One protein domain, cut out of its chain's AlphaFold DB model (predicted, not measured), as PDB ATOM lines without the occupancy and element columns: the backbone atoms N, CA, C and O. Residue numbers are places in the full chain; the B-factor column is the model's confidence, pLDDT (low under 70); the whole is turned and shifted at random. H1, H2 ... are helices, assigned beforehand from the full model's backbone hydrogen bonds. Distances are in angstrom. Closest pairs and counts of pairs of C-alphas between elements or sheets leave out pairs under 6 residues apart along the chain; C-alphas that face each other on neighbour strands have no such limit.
ATOM      1  N   LEU A 554     -23.339 -33.065 -37.180       64.81
ATOM      2  CA  LEU A 554     -22.537 -34.037 -36.449       64.81
ATOM      3  C   LEU A 554     -22.648 -33.788 -34.944       64.81
ATOM      4  O   LEU A 554     -22.623 -32.644 -34.492       64.81
ATOM      5  N   ASN A 555     -22.743 -34.864 -34.164       63.00
ATOM      6  CA  ASN A 555     -22.600 -34.778 -32.708       63.00
ATOM      7  C   ASN A 555     -21.120 -34.847 -32.293       63.00
ATOM      8  O   ASN A 555     -20.236 -35.094 -33.116       63.00
ATOM      9  N   ASP A 556     -20.862 -34.660 -31.000       68.19
ATOM     10  CA  ASP A 556     -19.507 -34.677 -30.453       68.19
ATOM     11  C   ASP A 556     -18.784 -36.007 -30.705       68.19
ATOM     12  O   ASP A 556     -17.585 -35.986 -30.954       68.19
ATOM     13  N   ASP A 557     -19.476 -37.149 -30.737       70.88
ATOM     14  CA  ASP A 557     -18.853 -38.453 -31.007       70.88
ATOM     15  C   ASP A 557     -18.488 -38.630 -32.478       70.88
ATOM     16  O   ASP A 557     -17.451 -39.207 -32.795       70.88
ATOM     17  N   ASP A 558     -19.340 -38.145 -33.381       76.62
ATOM     18  CA  ASP A 558     -19.048 -38.112 -34.812       76.62
ATOM     19  C   ASP A 558     -17.834 -37.212 -35.078       76.62
ATOM     20  O   ASP A 558     -16.919 -37.605 -35.798       76.62
ATOM     21  N   LEU A 559     -17.806 -36.022 -34.466       77.44
ATOM     22  CA  LEU A 559     -16.710 -35.069 -34.619       77.44
ATOM     23  C   LEU A 559     -15.409 -35.592 -34.000       77.44
ATOM     24  O   LEU A 559     -14.364 -35.511 -34.638       77.44
ATOM     25  N   SER A 560     -15.483 -36.178 -32.805       80.88
ATOM     26  CA  SER A 560     -14.366 -36.851 -32.126       80.88
ATOM     27  C   SER A 560     -13.794 -37.971 -32.997       80.88
ATOM     28  O   SER A 560     -12.595 -38.015 -33.265       80.88
ATOM     29  N   HIS A 561     -14.663 -38.830 -33.541       83.88
ATOM     30  CA  HIS A 561     -14.269 -39.895 -34.464       83.88
ATOM     31  C   HIS A 561     -13.578 -39.345 -35.717       83.88
ATOM     32  O   HIS A 561     -12.502 -39.812 -36.090       83.88
ATOM     33  N   ILE A 562     -14.146 -38.317 -36.353       88.12
ATOM     34  CA  ILE A 562     -13.536 -37.682 -37.529       88.12
ATOM     35  C   ILE A 562     -12.152 -37.130 -37.183       88.12
ATOM     36  O   ILE A 562     -11.185 -37.467 -37.858       88.12
ATOM     37  N   LEU A 563     -12.026 -36.350 -36.109       88.56
ATOM     38  CA  LEU A 563     -10.747 -35.766 -35.694       88.56
ATOM     39  C   LEU A 563      -9.709 -36.824 -35.296       88.56
ATOM     40  O   LEU A 563      -8.519 -36.597 -35.476       88.56
ATOM     41  N   SER A 564     -10.139 -37.993 -34.817       90.25
ATOM     42  CA  SER A 564      -9.239 -39.115 -34.517       90.25
ATOM     43  C   SER A 564      -8.754 -39.881 -35.758       90.25
ATOM     44  O   SER A 564      -7.773 -40.617 -35.678       90.25
ATOM     45  N   THR A 565      -9.436 -39.733 -36.901       91.31
ATOM     46  CA  THR A 565      -9.164 -40.506 -38.129       91.31
ATOM     47  C   THR A 565      -8.487 -39.697 -39.232       91.31
ATOM     48  O   THR A 565      -7.860 -40.282 -40.119       91.31
ATOM     49  N   ILE A 566      -8.607 -38.369 -39.202       89.06
ATOM     50  CA  ILE A 566      -7.991 -37.474 -40.185       89.06
ATOM     51  C   ILE A 566      -6.648 -36.925 -39.682       89.06
ATOM     52  O   ILE A 566      -6.443 -36.738 -38.486       89.06
ATOM     53  N   ALA A 567      -5.736 -36.640 -40.609       89.88
ATOM     54  CA  ALA A 567      -4.448 -36.006 -40.339       89.88
ATOM     55  C   ALA A 567      -4.464 -34.503 -40.685       89.88
ATOM     56  O   ALA A 567      -5.397 -33.982 -41.300       89.88
ATOM     57  N   ASP A 568      -3.385 -33.796 -40.361       84.69
ATOM     58  CA  ASP A 568      -3.148 -32.405 -40.768       84.69
ATOM     59  C   ASP A 568      -3.208 -32.210 -42.301       84.69
ATOM     60  O   ASP A 568      -3.821 -31.265 -42.801       84.69
ATOM     61  N   SER A 569      -2.664 -33.159 -43.067       87.75
ATOM     62  CA  SER A 569      -2.747 -33.179 -44.535       87.75
ATOM     63  C   SER A 569      -4.180 -33.313 -45.071       87.75
ATOM     64  O   SER A 569      -4.474 -32.865 -46.183       87.75
ATOM     65  N   ASP A 570      -5.098 -33.889 -44.293       90.00
ATOM     66  CA  ASP A 570      -6.517 -33.953 -44.635       90.00
ATOM     67  C   ASP A 570      -7.212 -32.619 -44.336       90.00
ATOM     68  O   ASP A 570      -8.027 -32.178 -45.144       90.00
ATOM     69  N   LEU A 571      -6.847 -31.923 -43.250       84.44
ATOM     70  CA  LEU A 571      -7.352 -30.570 -42.966       84.44
ATOM     71  C   LEU A 571      -7.023 -29.600 -44.107       84.44
ATOM     72  O   LEU A 571      -7.891 -28.846 -44.546       84.44
ATOM     73  N   ASN A 572      -5.820 -29.694 -44.676       83.31
ATOM     74  CA  ASN A 572      -5.443 -28.957 -45.885       83.31
ATOM     75  C   ASN A 572      -6.399 -29.211 -47.061       83.31
ATOM     76  O   ASN A 572      -6.788 -28.283 -47.774       83.31
ATOM     77  N   GLN A 573      -6.783 -30.468 -47.284       88.62
ATOM     78  CA  GLN A 573      -7.719 -30.830 -48.349       88.62
ATOM     79  C   GLN A 573      -9.124 -30.296 -48.055       88.62
ATOM     80  O   GLN A 573      -9.730 -29.669 -48.926       88.62
ATOM     81  N   VAL A 574      -9.603 -30.454 -46.817       87.50
ATOM     82  CA  VAL A 574     -10.898 -29.941 -46.349       87.50
ATOM     83  C   VAL A 574     -10.987 -28.428 -46.556       87.50
ATOM     84  O   VAL A 574     -11.945 -27.944 -47.160       87.50
ATOM     85  N   MET A 575      -9.960 -27.672 -46.164       82.94
ATOM     86  CA  MET A 575      -9.940 -26.212 -46.310       82.94
ATOM     87  C   MET A 575      -9.841 -25.746 -47.766       82.94
ATOM     88  O   MET A 575     -10.312 -24.649 -48.093       82.94
ATOM     89  N   LYS A 576      -9.309 -26.585 -48.664       83.75
ATOM     90  CA  LYS A 576      -9.318 -26.380 -50.126       83.75
ATOM     91  C   LYS A 576     -10.622 -26.847 -50.789       83.75
ATOM     92  O   LYS A 576     -10.821 -26.625 -51.985       83.75
ATOM     93  N   GLY A 577     -11.538 -27.439 -50.022       86.50
ATOM     94  CA  GLY A 577     -12.815 -27.948 -50.509       86.50
ATOM     95  C   GLY A 577     -12.692 -29.258 -51.292       86.50
ATOM     96  O   GLY A 577     -13.447 -29.474 -52.244       86.50
ATOM     97  N   ASN A 578     -11.711 -30.084 -50.928       91.62
ATOM     98  CA  ASN A 578     -11.478 -31.426 -51.447       91.62
ATOM     99  C   ASN A 578     -11.821 -32.433 -50.342       91.62
ATOM    100  O   ASN A 578     -11.023 -32.677 -49.441       91.62
ATOM    101  N   PHE A 579     -13.027 -32.997 -50.389       93.88
ATOM    102  CA  PHE A 579     -13.573 -33.767 -49.266       93.88
ATOM    103  C   PHE A 579     -13.471 -35.288 -49.428       93.88
ATOM    104  O   PHE A 579     -13.585 -35.998 -48.437       93.88
ATOM    105  N   ALA A 580     -13.218 -35.806 -50.635       94.00
ATOM    106  CA  ALA A 580     -13.289 -37.242 -50.927       94.00
ATOM    107  C   ALA A 580     -12.392 -38.109 -50.023       94.00
ATOM    108  O   ALA A 580     -12.881 -39.046 -49.396       94.00
ATOM    109  N   GLY A 581     -11.103 -37.773 -49.912       93.94
ATOM    110  CA  GLY A 581     -10.155 -38.480 -49.041       93.94
ATOM    111  C   GLY A 581     -10.535 -38.408 -47.555       93.94
ATOM    112  O   GLY A 581     -10.713 -39.460 -46.935       93.94
ATOM    113  N   PRO A 582     -10.724 -37.200 -46.987       93.12
ATOM    114  CA  PRO A 582     -11.161 -37.034 -45.599       93.12
ATOM    115  C   PRO A 582     -12.473 -37.768 -45.272       93.12
ATOM    116  O   PRO A 582     -12.570 -38.436 -44.243       93.12
ATOM    117  N   VAL A 583     -13.470 -37.708 -46.162       93.88
ATOM    118  CA  VAL A 583     -14.755 -38.404 -45.985       93.88
ATOM    119  C   VAL A 583     -14.571 -39.920 -46.029       93.88
ATOM    120  O   VAL A 583     -15.130 -40.613 -45.183       93.88
ATOM    121  N   ALA A 584     -13.766 -40.449 -46.956       94.25
ATOM    122  CA  ALA A 584     -13.492 -41.884 -47.022       94.25
ATOM    123  C   ALA A 584     -12.862 -42.405 -45.718       94.25
ATOM    124  O   ALA A 584     -13.297 -43.434 -45.199       94.25
ATOM    125  N   LYS A 585     -11.904 -41.663 -45.144       93.88
ATOM    126  CA  LYS A 585     -11.283 -41.991 -43.847       93.88
ATOM    127  C   LYS A 585     -12.295 -41.982 -42.702       93.88
ATOM    128  O   LYS A 585     -12.376 -42.951 -41.951       93.88
ATOM    129  N   ALA A 586     -13.110 -40.931 -42.610       89.81
ATOM    130  CA  ALA A 586     -14.143 -40.818 -41.584       89.81
ATOM    131  C   ALA A 586     -15.155 -41.978 -41.644       89.81
ATOM    132  O   ALA A 586     -15.496 -42.573 -40.619       89.81
ATOM    133  N   VAL A 587     -15.616 -42.327 -42.849       92.12
ATOM    134  CA  VAL A 587     -16.646 -43.353 -43.079       92.12
ATOM    135  C   VAL A 587     -16.100 -44.774 -42.889       92.12
ATOM    136  O   VAL A 587     -16.858 -45.638 -42.454       92.12
ATOM    137  N   ALA A 588     -14.808 -45.023 -43.130       91.25
ATOM    138  CA  ALA A 588     -14.198 -46.352 -42.986       91.25
ATOM    139  C   ALA A 588     -14.392 -46.958 -41.584       91.25
ATOM    140  O   ALA A 588     -14.685 -48.145 -41.461       91.25
ATOM    141  N   GLY A 589     -14.280 -46.140 -40.532       82.25
ATOM    142  CA  GLY A 589     -14.527 -46.571 -39.151       82.25
ATOM    143  C   GLY A 589     -15.967 -46.367 -38.665       82.25
ATOM    144  O   GLY A 589     -16.317 -46.847 -37.590       82.25
ATOM    145  N   ARG A 590     -16.802 -45.642 -39.424       86.25
ATOM    146  CA  ARG A 590     -18.163 -45.261 -39.013       86.25
ATOM    147  C   ARG A 590     -19.090 -45.069 -40.234       86.25
ATOM    148  O   ARG A 590     -19.421 -43.929 -40.577       86.25
ATOM    149  N   PRO A 591     -19.536 -46.156 -40.905       86.88
ATOM    150  CA  PRO A 591     -20.252 -46.088 -42.187       86.88
ATOM    151  C   PRO A 591     -21.528 -45.233 -42.190       86.88
ATOM    152  O   PRO A 591     -21.889 -44.641 -43.206       86.88
ATOM    153  N   GLN A 592     -22.203 -45.113 -41.045       80.12
ATOM    154  CA  GLN A 592     -23.387 -44.271 -40.870       80.12
ATOM    155  C   GLN A 592     -23.122 -42.783 -41.135       80.12
ATOM    156  O   GLN A 592     -24.052 -42.073 -41.521       80.12
ATOM    157  N   LEU A 593     -21.871 -42.318 -40.998       79.44
ATOM    158  CA  LEU A 593     -21.489 -40.945 -41.335       79.44
ATOM    159  C   LEU A 593     -21.726 -40.630 -42.812       79.44
ATOM    160  O   LEU A 593     -21.938 -39.469 -43.152       79.44
ATOM    161  N   LEU A 594     -21.776 -41.638 -43.689       86.06
ATOM    162  CA  LEU A 594     -22.046 -41.438 -45.110       86.06
ATOM    163  C   LEU A 594     -23.408 -40.771 -45.360       86.06
ATOM    164  O   LEU A 594     -23.533 -39.983 -46.295       86.06
ATOM    165  N   LYS A 595     -24.405 -41.001 -44.490       77.50
ATOM    166  CA  LYS A 595     -25.721 -40.335 -44.568       77.50
ATOM    167  C   LYS A 595     -25.610 -38.805 -44.507       77.50
ATOM    168  O   LYS A 595     -26.457 -38.111 -45.058       77.50
ATOM    169  N   VAL A 596     -24.583 -38.291 -43.833       74.56
ATOM    170  CA  VAL A 596     -24.379 -36.856 -43.591       74.56
ATOM    171  C   VAL A 596     -23.256 -36.307 -44.471       74.56
ATOM    172  O   VAL A 596     -23.421 -35.272 -45.113       74.56
ATOM    173  N   LEU A 597     -22.133 -37.023 -44.547       85.25
ATOM    174  CA  LEU A 597     -20.929 -36.600 -45.261       85.25
ATOM    175  C   LEU A 597     -21.032 -36.749 -46.785       85.25
ATOM    176  O   LEU A 597     -20.296 -36.070 -47.494       85.25
ATOM    177  N   SER A 598     -21.943 -37.577 -47.313       87.75
ATOM    178  CA  SER A 598     -22.145 -37.706 -48.771       87.75
ATOM    179  C   SER A 598     -22.518 -36.386 -49.447       87.75
ATOM    180  O   SER A 598     -22.169 -36.185 -50.606       87.75
ATOM    181  N   ALA A 599     -23.128 -35.447 -48.714       86.38
ATOM    182  CA  ALA A 599     -23.410 -34.102 -49.210       86.38
ATOM    183  C   ALA A 599     -22.142 -33.313 -49.591       86.38
ATOM    184  O   ALA A 599     -22.246 -32.346 -50.329       86.38
ATOM    185  N   LEU A 600     -20.958 -33.709 -49.107       88.25
ATOM    186  CA  LEU A 600     -19.670 -33.110 -49.477       88.25
ATOM    187  C   LEU A 600     -19.059 -33.711 -50.749       88.25
ATOM    188  O   LEU A 600     -18.041 -33.214 -51.225       88.25
ATOM    189  N   LEU A 601     -19.628 -34.799 -51.273       87.25
ATOM    190  CA  LEU A 601     -19.092 -35.530 -52.423       87.25
ATOM    191  C   LEU A 601     -19.789 -35.175 -53.748       87.25
ATOM    192  O   LEU A 601     -19.350 -35.665 -54.787       87.25
TER     193      LEU A 601
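This is residues 554 to 601 of the 602 residues of the protein "HintN domain-containing protein" of Candidatus Micrarchaeota archaeon (UniProt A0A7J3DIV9). Four short helices make a compact, rounded body with H3 in the middle: H1 and H2 pack on it at steep tilts, and H4 folds back beside it as a helical hairpin. The printed part has 48 residues, class all helix, with H1, H2, H3, H4 in that order and no named strand. The radius of gyration of the C-alphas is 9.8 A; the spans are 24 by 20 by 17 A.

H1, residues 556 to 565, 14.1 A from first to last C-alpha, begins at C-alpha 556 (-19.507, -34.677, -30.453). H2, residues 568 to 575, measures 10.7 A; H3, residues 580 to 589, 15.1 A. H4, residues 591 to 600, 14.9 A, ends at C-alpha 600 (-19.670, -33.110, -49.477).

H3, the hub, touches H1 at a steep tilt of 69.6 degrees, only just short of about perpendicular; closest are the C-alphas of Ile 562 and Ala 586, 5.2 A. H3 touches H2 at a steep 59 degrees, closest C-alphas Asp 570 and Pro 582, 5.7 A. H3 and H4 touch at a shallow 15 degrees, opposite ways, closest C-alphas Val 587 and Leu 593, 5.7 A. The helix packing is mostly crossed, only just, with 1 of 3 pairs shallow. H2 is apart from H1 and H4. O i to N i+4 pairs are within hydrogen-bond range throughout H1, in 3 of 4 in H2, 5 of 6 in H3 and 2 of 6 in H4, where 4 of 7 O i to N i+3 pairs are.

The C-alphas farthest apart, Lys 576 and Gln 592, are 24.6 A apart. The printed part has no cut, and its three links are tight. Residues 554 to 556 have pLDDT under 70.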